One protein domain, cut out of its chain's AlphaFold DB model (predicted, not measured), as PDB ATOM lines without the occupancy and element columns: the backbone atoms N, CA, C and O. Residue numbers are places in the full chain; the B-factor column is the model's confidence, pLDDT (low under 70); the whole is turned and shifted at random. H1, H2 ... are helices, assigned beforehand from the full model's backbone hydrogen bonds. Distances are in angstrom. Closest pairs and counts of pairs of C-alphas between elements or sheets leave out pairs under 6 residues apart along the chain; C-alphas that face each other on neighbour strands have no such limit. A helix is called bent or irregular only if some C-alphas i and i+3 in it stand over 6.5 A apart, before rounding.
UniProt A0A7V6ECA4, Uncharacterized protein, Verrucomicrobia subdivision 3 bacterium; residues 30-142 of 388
ATOM      1  N   TRP A  30     214.054 327.218 247.412       77.06
ATOM      2  CA  TRP A  30     215.348 327.090 246.729       77.06
ATOM      3  C   TRP A  30     215.249 326.197 245.483       77.06
ATOM      4  O   TRP A  30     215.902 326.472 244.479       77.06
ATOM      5  N   SER A  31     214.343 325.213 245.507       75.31
ATOM      6  CA  SER A  31     214.030 324.311 244.390       75.31
ATOM      7  C   SER A  31     213.498 325.011 243.132       75.31
ATOM      8  O   SER A  31     213.514 324.408 242.065       75.31
ATOM      9  N   ASP A  32     213.016 326.255 243.243       75.50
ATOM     10  CA  ASP A  32     212.529 327.037 242.099       75.50
ATOM     11  C   ASP A  32     213.676 327.768 241.365       75.50
ATOM     12  O   ASP A  32     213.492 328.279 240.261       75.50
ATOM     13  N   ILE A  33     214.860 327.834 241.991       80.00
ATOM     14  CA  ILE A  33     216.026 328.623 241.563       80.00
ATOM     15  C   ILE A  33     217.197 327.700 241.198       80.00
ATOM     16  O   ILE A  33     217.880 327.944 240.204       80.00
ATOM     17  N   GLU A  34     217.417 326.642 241.976       84.00
ATOM     18  CA  GLU A  34     218.434 325.614 241.739       84.00
ATOM     19  C   GLU A  34     218.230 324.906 240.383       84.00
ATOM     20  O   GLU A  34     217.107 324.686 239.925       84.00
ATOM     21  N   SER A  35     219.328 324.589 239.690       85.00
ATOM     22  CA  SER A  35     219.294 323.998 238.347       85.00
ATOM     23  C   SER A  35     220.604 323.278 238.030       85.00
ATOM     24  O   SER A  35     221.673 323.862 238.179       85.00
ATOM     25  N   GLU A  36     220.512 322.047 237.514       83.75
ATOM     26  CA  GLU A  36     221.666 321.250 237.057       83.75
ATOM     27  C   GLU A  36     222.452 321.941 235.923       83.75
ATOM     28  O   GLU A  36     223.670 321.804 235.829       83.75
ATOM     29  N   ASP A  37     221.775 322.731 235.081       89.62
ATOM     30  CA  ASP A  37     222.445 323.683 234.192       89.62
ATOM     31  C   ASP A  37     222.810 324.948 234.979       89.62
ATOM     32  O   ASP A  37     221.940 325.773 235.293       89.62
ATOM     33  N   PHE A  38     224.109 325.115 235.243       91.69
ATOM     34  CA  PHE A  38     224.687 326.299 235.879       91.69
ATOM     35  C   PHE A  38     224.355 327.608 235.147       91.69
ATOM     36  O   PHE A  38     224.221 328.642 235.793       91.69
ATOM     37  N   THR A  39     224.181 327.586 233.822       92.06
ATOM     38  CA  THR A  39     223.824 328.776 233.028       92.06
ATOM     39  C   THR A  39     222.440 329.287 233.427       92.06
ATOM     40  O   THR A  39     222.249 330.478 233.684       92.06
ATOM     41  N   LYS A  40     221.482 328.363 233.544       91.31
ATOM     42  CA  LYS A  40     220.128 328.639 234.021       91.31
ATOM     43  C   LYS A  40     220.113 328.979 235.516       91.31
ATOM     44  O   LYS A  40     219.394 329.894 235.901       91.31
ATOM     45  N   TYR A  41     220.928 328.318 236.343       91.94
ATOM     46  CA  TYR A  41     221.040 328.641 237.775       91.94
ATOM     47  C   TYR A  41     221.534 330.082 237.996       91.94
ATOM     48  O   TYR A  41     220.926 330.833 238.754       91.94
ATOM     49  N   ILE A  42     222.570 330.509 237.261       92.44
ATOM     50  CA  ILE A  42     223.060 331.897 237.254       92.44
ATOM     51  C   ILE A  42     221.945 332.874 236.861       92.44
ATOM     52  O   ILE A  42     221.784 333.901 237.518       92.44
ATOM     53  N   GLN A  43     221.161 332.569 235.821       92.00
ATOM     54  CA  GLN A  43     220.063 333.446 235.410       92.00
ATOM     55  C   GLN A  43     218.970 333.531 236.484       92.00
ATOM     56  O   GLN A  43     218.593 334.634 236.867       92.00
ATOM     57  N   ASN A  44     218.544 332.397 237.048       91.06
ATOM     58  CA  ASN A  44     217.570 332.357 238.140       91.06
ATOM     59  C   ASN A  44     218.039 333.181 239.361       91.06
ATOM     60  O   ASN A  44     217.239 333.877 239.984       91.06
ATOM     61  N   LEU A  45     219.337 333.137 239.693       91.62
ATOM     62  CA  LEU A  45     219.937 333.943 240.764       91.62
ATOM     63  C   LEU A  45     219.962 335.449 240.432       91.62
ATOM     64  O   LEU A  45     219.737 336.274 241.321       91.62
ATOM     65  N   ARG A  46     220.187 335.829 239.168       92.50
ATOM     66  CA  ARG A  46     220.091 337.229 238.711       92.50
ATOM     67  C   ARG A  46     218.656 337.748 238.743       92.50
ATOM     68  O   ARG A  46     218.431 338.866 239.202       92.50
ATOM     69  N   ASP A  47     217.689 336.933 238.328       90.81
ATOM     70  CA  ASP A  47     216.273 337.311 238.244       90.81
ATOM     71  C   ASP A  47     215.649 337.597 239.627       90.81
ATOM     72  O   ASP A  47     214.743 338.425 239.738       90.81
ATOM     73  N   ILE A  48     216.167 336.982 240.701       88.44
ATOM     74  CA  ILE A  48     215.800 337.311 242.096       88.44
ATOM     75  C   ILE A  48     216.599 338.486 242.696       88.44
ATOM     76  O   ILE A  48     216.384 338.839 243.855       88.44
ATOM     77  N   GLY A  49     217.523 339.092 241.942       87.88
ATOM     78  CA  GLY A  49     218.352 340.215 242.390       87.88
ATOM     79  C   GLY A  49     219.530 339.839 243.297       87.88
ATOM     80  O   GLY A  49     219.937 340.650 244.129       87.88
ATOM     81  N   CYS A  50     220.079 338.623 243.178       90.06
ATOM     82  CA  CYS A  50     221.269 338.224 243.936       90.06
ATOM     83  C   CYS A  50     222.510 339.035 243.485       90.06
ATOM     84  O   CYS A  50     222.716 339.197 242.281       90.06
ATOM     85  N   PRO A  51     223.364 339.546 244.398       93.38
ATOM     86  CA  PRO A  51     224.583 340.261 244.015       93.38
ATOM     87  C   PRO A  51     225.571 339.367 243.251       93.38
ATOM     88  O   PRO A  51     225.869 338.264 243.699       93.38
ATOM     89  N   GLU A  52     226.157 339.863 242.156       89.25
ATOM     90  CA  GLU A  52     227.061 339.090 241.276       89.25
ATOM     91  C   GLU A  52     228.214 338.381 242.011       89.25
ATOM     92  O   GLU A  52     228.559 337.256 241.661       89.25
ATOM     93  N   GLN A  53     228.789 338.985 243.059       87.75
ATOM     94  CA  GLN A  53     229.829 338.323 243.857       87.75
ATOM     95  C   GLN A  53     229.271 337.122 244.640       87.75
ATOM     96  O   GLN A  53     229.908 336.077 244.684       87.75
ATOM     97  N   THR A  54     228.054 337.222 245.182       89.44
ATOM     98  CA  THR A  54     227.368 336.095 245.833       89.44
ATOM     99  C   THR A  54     227.013 335.002 244.823       89.44
ATOM    100  O   THR A  54     227.171 333.825 245.133       89.44
ATOM    101  N   ILE A  55     226.619 335.364 243.594       90.06
ATOM    102  CA  ILE A  55     226.430 334.400 242.496       90.06
ATOM    103  C   ILE A  55     227.754 333.689 242.175       90.06
ATOM    104  O   ILE A  55     227.781 332.464 242.085       90.06
ATOM    105  N   ARG A  56     228.863 334.433 242.058       90.06
ATOM    106  CA  ARG A  56     230.206 333.876 241.842       90.06
ATOM    107  C   ARG A  56     230.594 332.898 242.954       90.06
ATOM    108  O   ARG A  56     230.971 331.774 242.641       90.06
ATOM    109  N   ASP A  57     230.470 333.288 244.222       87.69
ATOM    110  CA  ASP A  57     230.842 332.441 245.364       87.69
ATOM    111  C   ASP A  57     229.986 331.153 245.431       87.69
ATOM    112  O   ASP A  57     230.528 330.070 245.669       87.69
ATOM    113  N   ILE A  58     228.676 331.232 245.140       89.12
ATOM    114  CA  ILE A  58     227.777 330.064 245.041       89.12
ATOM    115  C   ILE A  58     228.211 329.124 243.908       89.12
ATOM    116  O   ILE A  58     228.409 327.931 244.132       89.12
ATOM    117  N   ILE A  59     228.390 329.639 242.689       91.25
ATOM    118  CA  ILE A  59     228.696 328.801 241.518       91.25
ATOM    119  C   ILE A  59     230.098 328.188 241.620       91.25
ATOM    120  O   ILE A  59     230.280 327.028 241.249       91.25
ATOM    121  N   VAL A  60     231.079 328.907 242.179       89.44
ATOM    122  CA  VAL A  60     232.402 328.341 242.486       89.44
ATOM    123  C   VAL A  60     232.282 327.215 243.517       89.44
ATOM    124  O   VAL A  60     232.883 326.162 243.314       89.44
ATOM    125  N   SER A  61     231.467 327.378 244.568       87.69
ATOM    126  CA  SER A  61     231.195 326.315 245.548       87.69
ATOM    127  C   SER A  61     230.587 325.063 244.901       87.69
ATOM    128  O   SER A  61     231.127 323.969 245.070       87.69
ATOM    129  N   GLU A  62     229.517 325.204 244.111       89.19
ATOM    130  CA  GLU A  62     228.830 324.048 243.515       89.19
ATOM    131  C   GLU A  62     229.660 323.339 242.439       89.19
ATOM    132  O   GLU A  62     229.743 322.110 242.424       89.19
ATOM    133  N   VAL A  63     230.365 324.080 241.578       90.94
ATOM    134  CA  VAL A  63     231.284 323.467 240.605       90.94
ATOM    135  C   VAL A  63     232.444 322.765 241.325       90.94
ATOM    136  O   VAL A  63     232.801 321.642 240.959       90.94
ATOM    137  N   ASN A  64     232.999 323.352 242.392       87.69
ATOM    138  CA  ASN A  64     234.015 322.690 243.217       87.69
ATOM    139  C   ASN A  64     233.467 321.411 243.890       87.69
ATOM    140  O   ASN A  64     234.189 320.413 243.962       87.69
ATOM    141  N   GLN A  65     232.201 321.399 244.327       87.00
ATOM    142  CA  GLN A  65     231.523 320.223 244.887       87.00
ATOM    143  C   GLN A  65     231.356 319.107 243.842       87.00
ATOM    144  O   GLN A  65     231.795 317.979 244.089       87.00
ATOM    145  N   VAL A  66     230.826 319.421 242.653       90.31
ATOM    146  CA  VAL A  66     230.687 318.466 241.536       90.31
ATOM    147  C   VAL A  66     232.043 317.873 241.150       90.31
ATOM    148  O   VAL A  66     232.185 316.653 241.058       90.31
ATOM    149  N   PHE A  67     233.080 318.701 240.988       89.94
ATOM    150  CA  PHE A  67     234.415 318.205 240.644       89.94
ATOM    151  C   PHE A  67     235.108 317.452 241.788       89.94
ATOM    152  O   PHE A  67     235.938 316.584 241.514       89.94
ATOM    153  N   SER A  68     234.758 317.710 243.055       86.88
ATOM    154  CA  SER A  68     235.196 316.859 244.169       86.88
ATOM    155  C   SER A  68     234.545 315.481 244.101       86.88
ATOM    156  O   SER A  68     235.256 314.483 244.163       86.88
ATOM    157  N   GLN A  69     233.229 315.403 243.889       88.38
ATOM    158  CA  GLN A  69     232.532 314.122 243.744       88.38
ATOM    159  C   GLN A  69     233.026 313.334 242.519       88.38
ATOM    160  O   GLN A  69     233.183 312.118 242.604       88.38
ATOM    161  N   ARG A  70     233.332 314.017 241.404       91.56
ATOM    162  CA  ARG A  70     233.981 313.397 240.239       91.56
ATOM    163  C   ARG A  70     235.359 312.840 240.585       91.56
ATOM    164  O   ARG A  70     235.610 311.684 240.270       91.56
ATOM    165  N   ARG A  71     236.235 313.582 241.279       89.94
ATOM    166  CA  ARG A  71     237.530 313.030 241.735       89.94
ATOM    167  C   ARG A  71     237.351 311.809 242.628       89.94
ATOM    168  O   ARG A  71     237.968 310.786 242.360       89.94
ATOM    169  N   ASP A  72     236.468 311.897 243.619       88.50
ATOM    170  CA  ASP A  72     236.219 310.832 244.598       88.50
ATOM    171  C   ASP A  72     235.684 309.525 243.966       88.50
ATOM    172  O   ASP A  72     235.607 308.506 244.654       88.50
ATOM    173  N   LEU A  73     235.294 309.535 242.683       90.50
ATOM    174  CA  LEU A  73     234.744 308.389 241.947       90.50
ATOM    175  C   LEU A  73     235.530 308.016 240.670       90.50
ATOM    176  O   LEU A  73     235.537 306.843 240.303       90.50
ATOM    177  N   GLU A  74     236.170 308.977 239.996       92.00
ATOM    178  CA  GLU A  74     236.933 308.783 238.748       92.00
ATOM    179  C   GLU A  74     238.451 308.645 238.952       92.00
ATOM    180  O   GLU A  74     239.147 308.228 238.026       92.00
ATOM    181  N   VAL A  75     238.993 309.032 240.113       88.88
ATOM    182  CA  VAL A  75     240.423 308.886 240.431       88.88
ATOM    183  C   VAL A  75     240.624 307.601 241.229       88.88
ATOM    184  O   VAL A  75     239.967 307.387 242.246       88.88
ATOM    185  N   THR A  76     241.558 306.750 240.800       89.62
ATOM    186  CA  THR A  76     242.039 305.608 241.590       89.62
ATOM    187  C   THR A  76     243.271 306.033 242.378       89.62
ATOM    188  O   THR A  76     244.331 306.230 241.795       89.62
ATOM    189  N   THR A  77     243.144 306.200 243.692       87.75
ATOM    190  CA  THR A  77     244.253 306.594 244.578       87.75
ATOM    191  C   THR A  77     245.018 305.384 245.138       87.75
ATOM    192  O   THR A  77     244.500 304.260 245.131       87.75
ATOM    193  N   PRO A  78     246.238 305.589 245.672       87.19
ATOM    194  CA  PRO A  78     246.969 304.591 246.455       87.19
ATOM    195  C   PRO A  78     246.145 303.948 247.581       87.19
ATOM    196  O   PRO A  78     246.234 302.742 247.801       87.19
ATOM    197  N   GLU A  79     245.288 304.721 248.247       87.38
ATOM    198  CA  GLU A  79     244.450 304.296 249.374       87.38
ATOM    199  C   GLU A  79     243.368 303.292 248.956       87.38
ATOM    200  O   GLU A  79     242.880 302.519 249.782       87.38
ATOM    201  N   GLN A  80     243.007 303.253 247.670       90.75
ATOM    202  CA  GLN A  80     242.132 302.218 247.120       90.75
ATOM    203  C   GLN A  80     242.862 300.872 246.956       90.75
ATOM    204  O   GLN A  80     242.203 299.837 246.936       90.75
ATOM    205  N   GLN A  81     244.202 300.847 246.917       91.88
ATOM    206  CA  GLN A  81     245.021 299.623 246.914       91.88
ATOM    207  C   GLN A  81     245.349 299.122 248.333       91.88
ATOM    208  O   GLN A  81     246.454 298.643 248.589       91.88
ATOM    209  N   TRP A  82     244.397 299.201 249.269       92.50
ATOM    210  CA  TRP A  82     244.607 298.960 250.709       92.50
ATOM    211  C   TRP A  82     245.189 297.590 251.098       92.50
ATOM    212  O   TRP A  82     245.649 297.431 252.231       92.50
ATOM    213  N   TRP A  83     245.198 296.612 250.187       94.44
ATOM    214  CA  TRP A  83     245.824 295.302 250.388       94.44
ATOM    215  C   TRP A  83     247.341 295.283 250.124       94.44
ATOM    216  O   TRP A  83     248.022 294.365 250.580       94.44
ATOM    217  N   LYS A  84     247.893 296.277 249.411       91.12
ATOM    218  CA  LYS A  84     249.331 296.390 249.121       91.12
ATOM    219  C   LYS A  84     250.061 297.186 250.207       91.12
ATOM    220  O   LYS A  84     249.617 298.254 250.608       91.12
ATOM    221  N   SER A  85     251.245 296.727 250.616       85.12
ATOM    222  CA  SER A  85     252.165 297.476 251.500       85.12
ATOM    223  C   SER A  85     252.974 298.560 250.785       85.12
ATOM    224  O   SER A  85     253.582 299.406 251.435       85.12
ATOM    225  N   VAL A  86     253.044 298.493 249.457       84.12
ATOM    226  CA  VAL A  86     253.648 299.505 248.587       84.12
ATOM    227  C   VAL A  86     252.664 299.705 247.430       84.12
ATOM    228  O   VAL A  86     252.449 298.751 246.675       84.12
ATOM    229  N   PRO A  87     252.019 300.878 247.315       83.81
ATOM    230  CA  PRO A  87     251.130 301.186 246.200       83.81
ATOM    231  C   PRO A  87     251.849 301.129 244.851       83.81
ATOM    232  O   PRO A  87     253.070 301.256 244.768       83.81
ATOM    233  N   ASP A  88     251.080 300.940 243.783       86.38
ATOM    234  CA  ASP A  88     251.621 300.861 242.430       86.38
ATOM    235  C   ASP A  88     252.159 302.223 241.945       86.38
ATOM    236  O   ASP A  88     251.394 303.196 241.937       86.38
ATOM    237  N   PRO A  89     253.429 302.326 241.501       87.06
ATOM    238  CA  PRO A  89     253.973 303.573 240.968       87.06
ATOM    239  C   PRO A  89     253.189 304.124 239.774       87.06
ATOM    240  O   PRO A  89     253.118 305.342 239.619       87.06
ATOM    241  N   GLU A  90     252.576 303.267 238.953       89.75
ATOM    242  CA  GLU A  90     251.764 303.730 237.823       89.75
ATOM    243  C   GLU A  90     250.414 304.291 238.290       89.75
ATOM    244  O   GLU A  90     250.004 305.342 237.810       89.75
ATOM    245  N   VAL A  91     249.783 303.709 239.320       88.44
ATOM    246  CA  VAL A  91     248.543 304.262 239.909       88.44
ATOM    247  C   VAL A  91     248.779 305.640 240.530       88.44
ATOM    248  O   VAL A  91     247.929 306.518 240.401       88.44
ATOM    249  N   ILE A  92     249.950 305.881 241.132       85.94
ATOM    250  CA  ILE A  92     250.326 307.223 241.607       85.94
ATOM    251  C   ILE A  92     250.394 308.216 240.428       85.94
ATOM    252  O   ILE A  92     249.856 309.319 240.527       85.94
ATOM    253  N   LYS A  93     251.011 307.840 239.298       87.69
ATOM    254  CA  LYS A  93     251.100 308.702 238.101       87.69
ATOM    255  C   LYS A  93     249.735 308.951 237.462       87.69
ATOM    256  O   LYS A  93     249.411 310.102 237.177       87.69
ATOM    257  N   ASP A  94     248.940 307.904 237.268       90.44
ATOM    258  CA  ASP A  94     247.611 307.991 236.660       90.44
ATOM    259  C   ASP A  94     246.675 308.854 237.511       90.44
ATOM    260  O   ASP A  94     245.959 309.702 236.974       90.44
ATOM    261  N   ALA A  95     246.752 308.738 238.842       88.12
ATOM    262  CA  ALA A  95     246.055 309.634 239.755       88.12
ATOM    263  C   ALA A  95     246.505 311.097 239.581       88.12
ATOM    264  O   ALA A  95     245.654 311.977 239.449       88.12
ATOM    265  N   ILE A  96     247.816 311.375 239.509       86.12
ATOM    266  CA  ILE A  96     248.343 312.734 239.274       86.12
ATOM    267  C   ILE A  96     247.820 313.309 237.946       86.12
ATOM    268  O   ILE A  96     247.397 314.468 237.895       86.12
ATOM    269  N   ILE A  97     247.828 312.509 236.876       89.81
ATOM    270  CA  ILE A  97     247.354 312.907 235.544       89.81
ATOM    271  C   ILE A  97     245.844 313.177 235.571       89.81
ATOM    272  O   ILE A  97     245.404 314.241 235.132       89.81
ATOM    273  N   LYS A  98     245.048 312.260 236.132       90.94
ATOM    274  CA  LYS A  98     243.583 312.366 236.181       90.94
ATOM    275  C   LYS A  98     243.111 313.515 237.075       90.94
ATOM    276  O   LYS A  98     242.178 314.219 236.695       90.94
ATOM    277  N   VAL A  99     243.774 313.767 238.209       87.50
ATOM    278  CA  VAL A  99     243.501 314.934 239.072       87.50
ATOM    279  C   VAL A  99     243.781 316.245 238.332       87.50
ATOM    280  O   VAL A  99     242.948 317.147 238.377       87.50
ATOM    281  N   ARG A 100     244.905 316.347 237.605       87.69
ATOM    282  CA  ARG A 100     245.236 317.543 236.807       87.69
ATOM    283  C   ARG A 100     244.258 317.768 235.650       87.69
ATOM    284  O   ARG A 100     243.840 318.901 235.437       87.69
ATOM    285  N   ALA A 101     243.854 316.709 234.948       91.69
ATOM    286  CA  ALA A 101     242.847 316.794 233.888       91.69
ATOM    287  C   ALA A 101     241.492 317.291 234.425       91.69
ATOM    288  O   ALA A 101     240.932 318.243 233.886       91.69
ATOM    289  N   LEU A 102     241.018 316.717 235.539       91.06
ATOM    290  CA  LEU A 102     239.776 317.140 236.190       91.06
ATOM    291  C   LEU A 102     239.838 318.585 236.709       91.06
ATOM    292  O   LEU A 102     238.812 319.261 236.706       91.06
ATOM    293  N   ASP A 103     241.001 319.090 237.137       87.94
ATOM    294  CA  ASP A 103     241.109 320.504 237.513       87.94
ATOM    295  C   ASP A 103     241.117 321.446 236.304       87.94
ATOM    296  O   ASP A 103     240.495 322.502 236.356       87.94
ATOM    297  N   ASN A 104     241.742 321.055 235.190       90.69
ATOM    298  CA  ASN A 104     241.670 321.830 233.949       90.69
ATOM    299  C   ASN A 104     240.216 321.931 233.449       90.69
ATOM    300  O   ASN A 104     239.736 323.037 233.215       90.69
ATOM    301  N   GLU A 105     239.479 320.811 233.405       93.25
ATOM    302  CA  GLU A 105     238.039 320.788 233.091       93.25
ATOM    303  C   GLU A 105     237.226 321.731 234.013       93.25
ATOM    304  O   GLU A 105     236.355 322.472 233.550       93.25
ATOM    305  N   ARG A 106     237.532 321.742 235.320       91.31
ATOM    306  CA  ARG A 106     236.900 322.625 236.320       91.31
ATOM    307  C   ARG A 106     237.187 324.103 236.042       91.31
ATOM    308  O   ARG A 106     236.271 324.926 236.074       91.31
ATOM    309  N   ARG A 107     238.448 324.443 235.758       89.12
ATOM    310  CA  ARG A 107     238.913 325.807 235.445       89.12
ATOM    311  C   ARG A 107     238.296 326.336 234.156       89.12
ATOM    312  O   ARG A 107     237.864 327.487 234.122       89.12
ATOM    313  N   GLU A 108     238.219 325.508 233.118       92.69
ATOM    314  CA  GLU A 108     237.574 325.851 231.847       92.69
ATOM    315  C   GLU A 108     236.076 326.122 232.039       92.69
ATOM    316  O   GLU A 108     235.568 327.136 231.549       92.69
ATOM    317  N   LEU A 109     235.376 325.285 232.817       93.06
ATOM    318  CA  LEU A 109     233.962 325.496 233.137       93.06
ATOM    319  C   LEU A 109     233.735 326.799 233.922       93.06
ATOM    320  O   LEU A 109     232.864 327.585 233.550       93.06
ATOM    321  N   LEU A 110     234.524 327.063 234.967       91.44
ATOM    322  CA  LEU A 110     234.409 328.293 235.761       91.44
ATOM    323  C   LEU A 110     234.719 329.546 234.933       91.44
ATOM    324  O   LEU A 110     233.956 330.510 234.974       91.44
ATOM    325  N   THR A 111     235.760 329.499 234.098       92.12
ATOM    326  CA  THR A 111     236.114 330.591 233.173       92.12
ATOM    327  C   THR A 111     234.990 330.871 232.172       92.12
ATOM    328  O   THR A 111     234.687 332.031 231.890       92.12
ATOM    329  N   LYS A 112     234.324 329.823 231.668       93.12
ATOM    330  CA  LYS A 112     233.171 329.934 230.761       93.12
ATOM    331  C   LYS A 112     231.922 330.513 231.441       93.12
ATOM    332  O   LYS A 112     231.164 331.222 230.783       93.12
ATOM    333  N   LEU A 113     231.685 330.199 232.716       91.94
ATOM    334  CA  LEU A 113     230.493 330.634 233.461       91.94
ATOM    335  C   LEU A 113     230.628 332.041 234.068       91.94
ATOM    336  O   LEU A 113     229.639 332.767 234.144       91.94
ATOM    337  N   LEU A 114     231.829 332.413 234.529       89.44
ATOM    338  CA  LEU A 114     232.057 333.557 235.427       89.44
ATOM    339  C   LEU A 114     233.139 334.540 234.932       89.44
ATOM    340  O   LEU A 114     233.437 335.520 235.621       89.44
ATOM    341  N   GLY A 115     233.716 334.299 233.749       88.31
ATOM    342  CA  GLY A 115     234.850 335.055 233.206       88.31
ATOM    343  C   GLY A 115     236.197 334.643 233.821       88.31
ATOM    344  O   GLY A 115     236.223 333.858 234.767       88.31
ATOM    345  N   PRO A 116     237.333 335.149 233.302       84.75
ATOM    346  CA  PRO A 116     238.671 334.765 233.776       84.75
ATOM    347  C   PRO A 116     238.922 335.134 235.245       84.75
ATOM    348  O   PRO A 116     239.616 334.411 235.949       84.75
ATOM    349  N   ASP A 117     238.295 336.203 235.739       82.81
ATOM    350  CA  ASP A 117     238.448 336.706 237.110       82.81
ATOM    351  C   ASP A 117     237.674 335.904 238.179       82.81
ATOM    352  O   ASP A 117     237.461 336.393 239.290       82.81
ATOM    353  N   TRP A 118     237.220 334.680 237.879       82.00
ATOM    354  CA  TRP A 118     236.527 333.825 238.855       82.00
ATOM    355  C   TRP A 118     237.417 333.455 240.052       82.00
ATOM    356  O   TRP A 118     236.903 333.269 241.156       82.00
ATOM    357  N   GLU A 119     238.741 333.414 239.861       73.69
ATOM    358  CA  GLU A 119     239.732 333.152 240.917       73.69
ATOM    359  C   GLU A 119     239.765 334.247 241.998       73.69
ATOM    360  O   GLU A 119     240.242 333.998 243.098       73.69
ATOM    361  N   GLN A 120     239.184 335.426 241.741       71.00
ATOM    362  CA  GLN A 120     239.031 336.511 242.724       71.00
ATOM    363  C   GLN A 120     237.851 336.285 243.704       71.00
ATOM    364  O   GLN A 120     237.344 337.226 244.316       71.00
ATOM    365  N   SER A 121     237.361 335.049 243.826       64.69
ATOM    366  CA  SER A 121     236.363 334.638 244.823       64.69
ATOM    367  C   SER A 121     237.037 334.057 246.063       64.69
ATOM    368  O   SER A 121     237.961 333.255 245.951       64.69
ATOM    369  N   GLY A 122     236.517 334.362 247.256       60.59
ATOM    370  CA  GLY A 122     236.994 333.717 248.490       60.59
ATOM    371  C   GLY A 122     236.758 332.197 248.485       60.59
ATOM    372  O   GLY A 122     237.462 331.441 249.148       60.59
ATOM    373  N   ALA A 123     235.807 331.727 247.669       58.94
ATOM    374  CA  ALA A 123     235.572 330.308 247.415       58.94
ATOM    375  C   ALA A 123     236.699 329.614 246.613       58.94
ATOM    376  O   ALA A 123     236.789 328.384 246.651       58.94
ATOM    377  N   ALA A 124     237.566 330.357 245.911       57.75
ATOM    378  CA  ALA A 124     238.728 329.802 245.210       57.75
ATOM    379  C   ALA A 124     239.905 329.495 246.159       57.75
ATOM    380  O   ALA A 124     240.593 328.495 245.960       57.75
ATOM    381  N   GLU A 125     240.089 330.278 247.231       54.59
ATOM    382  CA  GLU A 125     241.158 330.086 248.233       54.59
ATOM    383  C   GLU A 125     241.045 328.754 249.002       54.59
ATOM    384  O   GLU A 125     242.017 328.267 249.578       54.59
ATOM    385  N   ALA A 126     239.865 328.125 248.994       57.97
ATOM    386  CA  ALA A 126     239.623 326.820 249.610       57.97
ATOM    387  C   ALA A 126     240.259 325.633 248.846       57.97
ATOM    388  O   ALA A 126     240.125 324.482 249.275       57.97
ATOM    389  N   TRP A 127     240.922 325.890 247.715       62.16
ATOM    390  CA  TRP A 127     241.482 324.890 246.809       62.16
ATOM    391  C   TRP A 127     243.020 324.982 246.761       62.16
ATOM    392  O   TRP A 127     243.552 326.091 246.726       62.16
ATOM    393  N   PRO A 128     243.768 323.860 246.749       67.06
ATOM    394  CA  PRO A 128     245.228 323.920 246.670       67.06
ATOM    395  C   PRO A 128     245.745 324.585 245.375       67.06
ATOM    396  O   PRO A 128     245.105 324.453 244.327       67.06
ATOM    397  N   PRO A 129     246.931 325.227 245.411       69.56
ATOM    398  CA  PRO A 129     247.649 325.687 244.220       69.56
ATOM    399  C   PRO A 129     247.876 324.581 243.173       69.56
ATOM    400  O   PRO A 129     248.025 323.406 243.513       69.56
ATOM    401  N   GLN A 130     247.899 324.951 241.887       70.12
ATOM    402  CA  GLN A 130     247.838 324.009 240.753       70.12
ATOM    403  C   GLN A 130     248.993 322.998 240.709       70.12
ATOM    404  O   GLN A 130     248.817 321.839 240.323       70.12
ATOM    405  N   ASP A 131     250.180 323.453 241.088       68.81
ATOM    406  CA  ASP A 131     251.402 322.677 241.245       68.81
ATOM    407  C   ASP A 131     251.272 321.637 242.371       68.81
ATOM    408  O   ASP A 131     251.595 320.464 242.159       68.81
ATOM    409  N   MET A 132     250.709 322.043 243.515       69.88
ATOM    410  CA  MET A 132     250.546 321.223 244.724       69.88
ATOM    411  C   MET A 132     249.280 320.350 244.747       69.88
ATOM    412  O   MET A 132     249.186 319.450 245.585       69.88
ATOM    413  N   LEU A 133     248.300 320.583 243.861       70.19
ATOM    414  CA  LEU A 133     246.998 319.892 243.855       70.19
ATOM    415  C   LEU A 133     247.109 318.371 243.922       70.19
ATOM    416  O   LEU A 133     246.514 317.741 244.795       70.19
ATOM    417  N   ALA A 134     247.858 317.786 242.987       69.25
ATOM    418  CA  ALA A 134     247.943 316.340 242.858       69.25
ATOM    419  C   ALA A 134     248.605 315.714 244.092       69.25
ATOM    420  O   ALA A 134     248.073 314.764 244.655       69.25
ATOM    421  N   GLU A 135     249.702 316.300 244.574       69.00
ATOM    422  CA  GLU A 135     250.381 315.845 245.788       69.00
ATOM    423  C   GLU A 135     249.486 315.993 247.027       69.00
ATOM    424  O   GLU A 135     249.364 315.053 247.804       69.00
ATOM    425  N   THR A 136     248.772 317.111 247.184       68.50
ATOM    426  CA  THR A 136     247.873 317.355 248.332       68.50
ATOM    427  C   THR A 136     246.687 316.386 248.362       68.50
ATOM    428  O   THR A 136     246.267 315.951 249.435       68.50
ATOM    429  N   ILE A 137     246.145 316.038 247.190       69.31
ATOM    430  CA  ILE A 137     245.000 315.127 247.047       69.31
ATOM    431  C   ILE A 137     245.419 313.658 247.213       69.31
ATOM    432  O   ILE A 137     244.643 312.880 247.759       69.31
ATOM    433  N   ILE A 138     246.629 313.284 246.781       69.06
ATOM    434  CA  ILE A 138     247.091 311.883 246.725       69.06
ATOM    435  C   ILE A 138     247.945 311.487 247.943       69.06
ATOM    436  O   ILE A 138     247.929 310.328 248.332       69.06
ATOM    437  N   SER A 139     248.665 312.418 248.581       64.69
ATOM    438  CA  SER A 139     249.453 312.138 249.803       64.69
ATOM    439  C   SER A 139     248.660 312.286 251.108       64.69
ATOM    440  O   SER A 139     249.157 311.931 252.176       64.69
ATOM    441  N   GLY A 140     247.442 312.837 251.049       57.72
ATOM    442  CA  GLY A 140     246.512 312.851 252.180       57.72
ATOM    443  C   GLY A 140     246.993 313.605 253.429       57.72
ATOM    444  O   GLY A 140     246.717 313.138 254.530       57.72
ATOM    445  N   TRP A 141     247.696 314.740 253.262       46.16
ATOM    446  CA  TRP A 141     248.253 315.642 254.303       46.16
ATOM    447  C   TRP A 141     248.119 315.168 255.766       46.16
ATOM    448  O   TRP A 141     247.068 315.292 256.410       46.16
ATOM    449  N   SER A 142     249.242 314.690 256.303       54.44
ATOM    450  CA  SER A 142     249.401 313.996 257.585       54.44
ATOM    451  C   SER A 142     249.042 314.835 258.823       54.44
ATOM    452  O   SER A 142     249.921 315.350 259.507       54.44
TER     453      SER A 142
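What this domain is: This is residues 30 to 142 of the 388 residues of an uncharacterized protein of Verrucomicrobia subdivision 3 bacterium (UniProt A0A7V6ECA4). Two long helices, H2 and H4, lie side by side and run opposite ways, making a rod-like body. H1 folds back on the beginning of H2 near one end of the rod, and the short H3 lies near the other. H6 packs on H4, and the long link from H5 to H6, residues 121 to 132, runs back along the pair. The printed part has 113 residues with six named helices, H1 to H6 in order, and no named strand; its class is all helix. It is loose, with a radius of gyration of the C-alphas of 16.7 A and spans of 55 by 27 by 24 A.

How they stand to each other: H1, residues 38 to 47, and H2, residues 52 to 74, form a helical hairpin at a shallow tilt of 23 degrees; H2 touches H1 with residues 52 to 59 alone, and the closest C-alphas, of Ile 42 and Ile 55, are 6.7 A apart. H3, residues 78 to 81, touches no helix. The hub is H4, residues 89 to 114. It touches H2 at a shallow tilt of 24 degrees, opposite ways, closest at the C-alphas of Phe 67 and Arg 106, 6.7 A apart. H5, residues 116 to 120, touches H4 only at the corner, closest at the C-alphas of Thr 111 and Trp 118, 6.6 A apart. H6, residues 133 to 138, touches residues 92 to 100 of H4 alone, at a steep tilt of 44 degrees, opposite ways; the closest C-alphas, of Ile 96 and Ala 134, are 5.1 A apart. H1, H2, H4 and H6 have every O i to N i+4 pair within hydrogen-bond range; H5 has 0 of 1, with 1 of 2 O i to N i+3 pairs, and H3 is too short for an O i to N i+4 pair.

Where its parts are: H1 begins at C-alpha 38 (224.687, 326.299, 235.879) and is 14.1 A long from first to last C-alpha. H2 measures 32.0 A and H4 37.6 A. H5 is irregular: C-alphas 116 and 119 are 7.4 A apart. H6 ends at C-alpha 138 (247.091, 311.883, 246.725).

The domain as a whole: The two C-alphas farthest apart, of Gly 49 and Ser 85, are 55.3 A apart. The printed part has no cut. The link H5 to H6 is long. Mean pLDDT of the printed part is 83.6; residues 121 to 129, 131 to 132 and 134 to 142 are under 70.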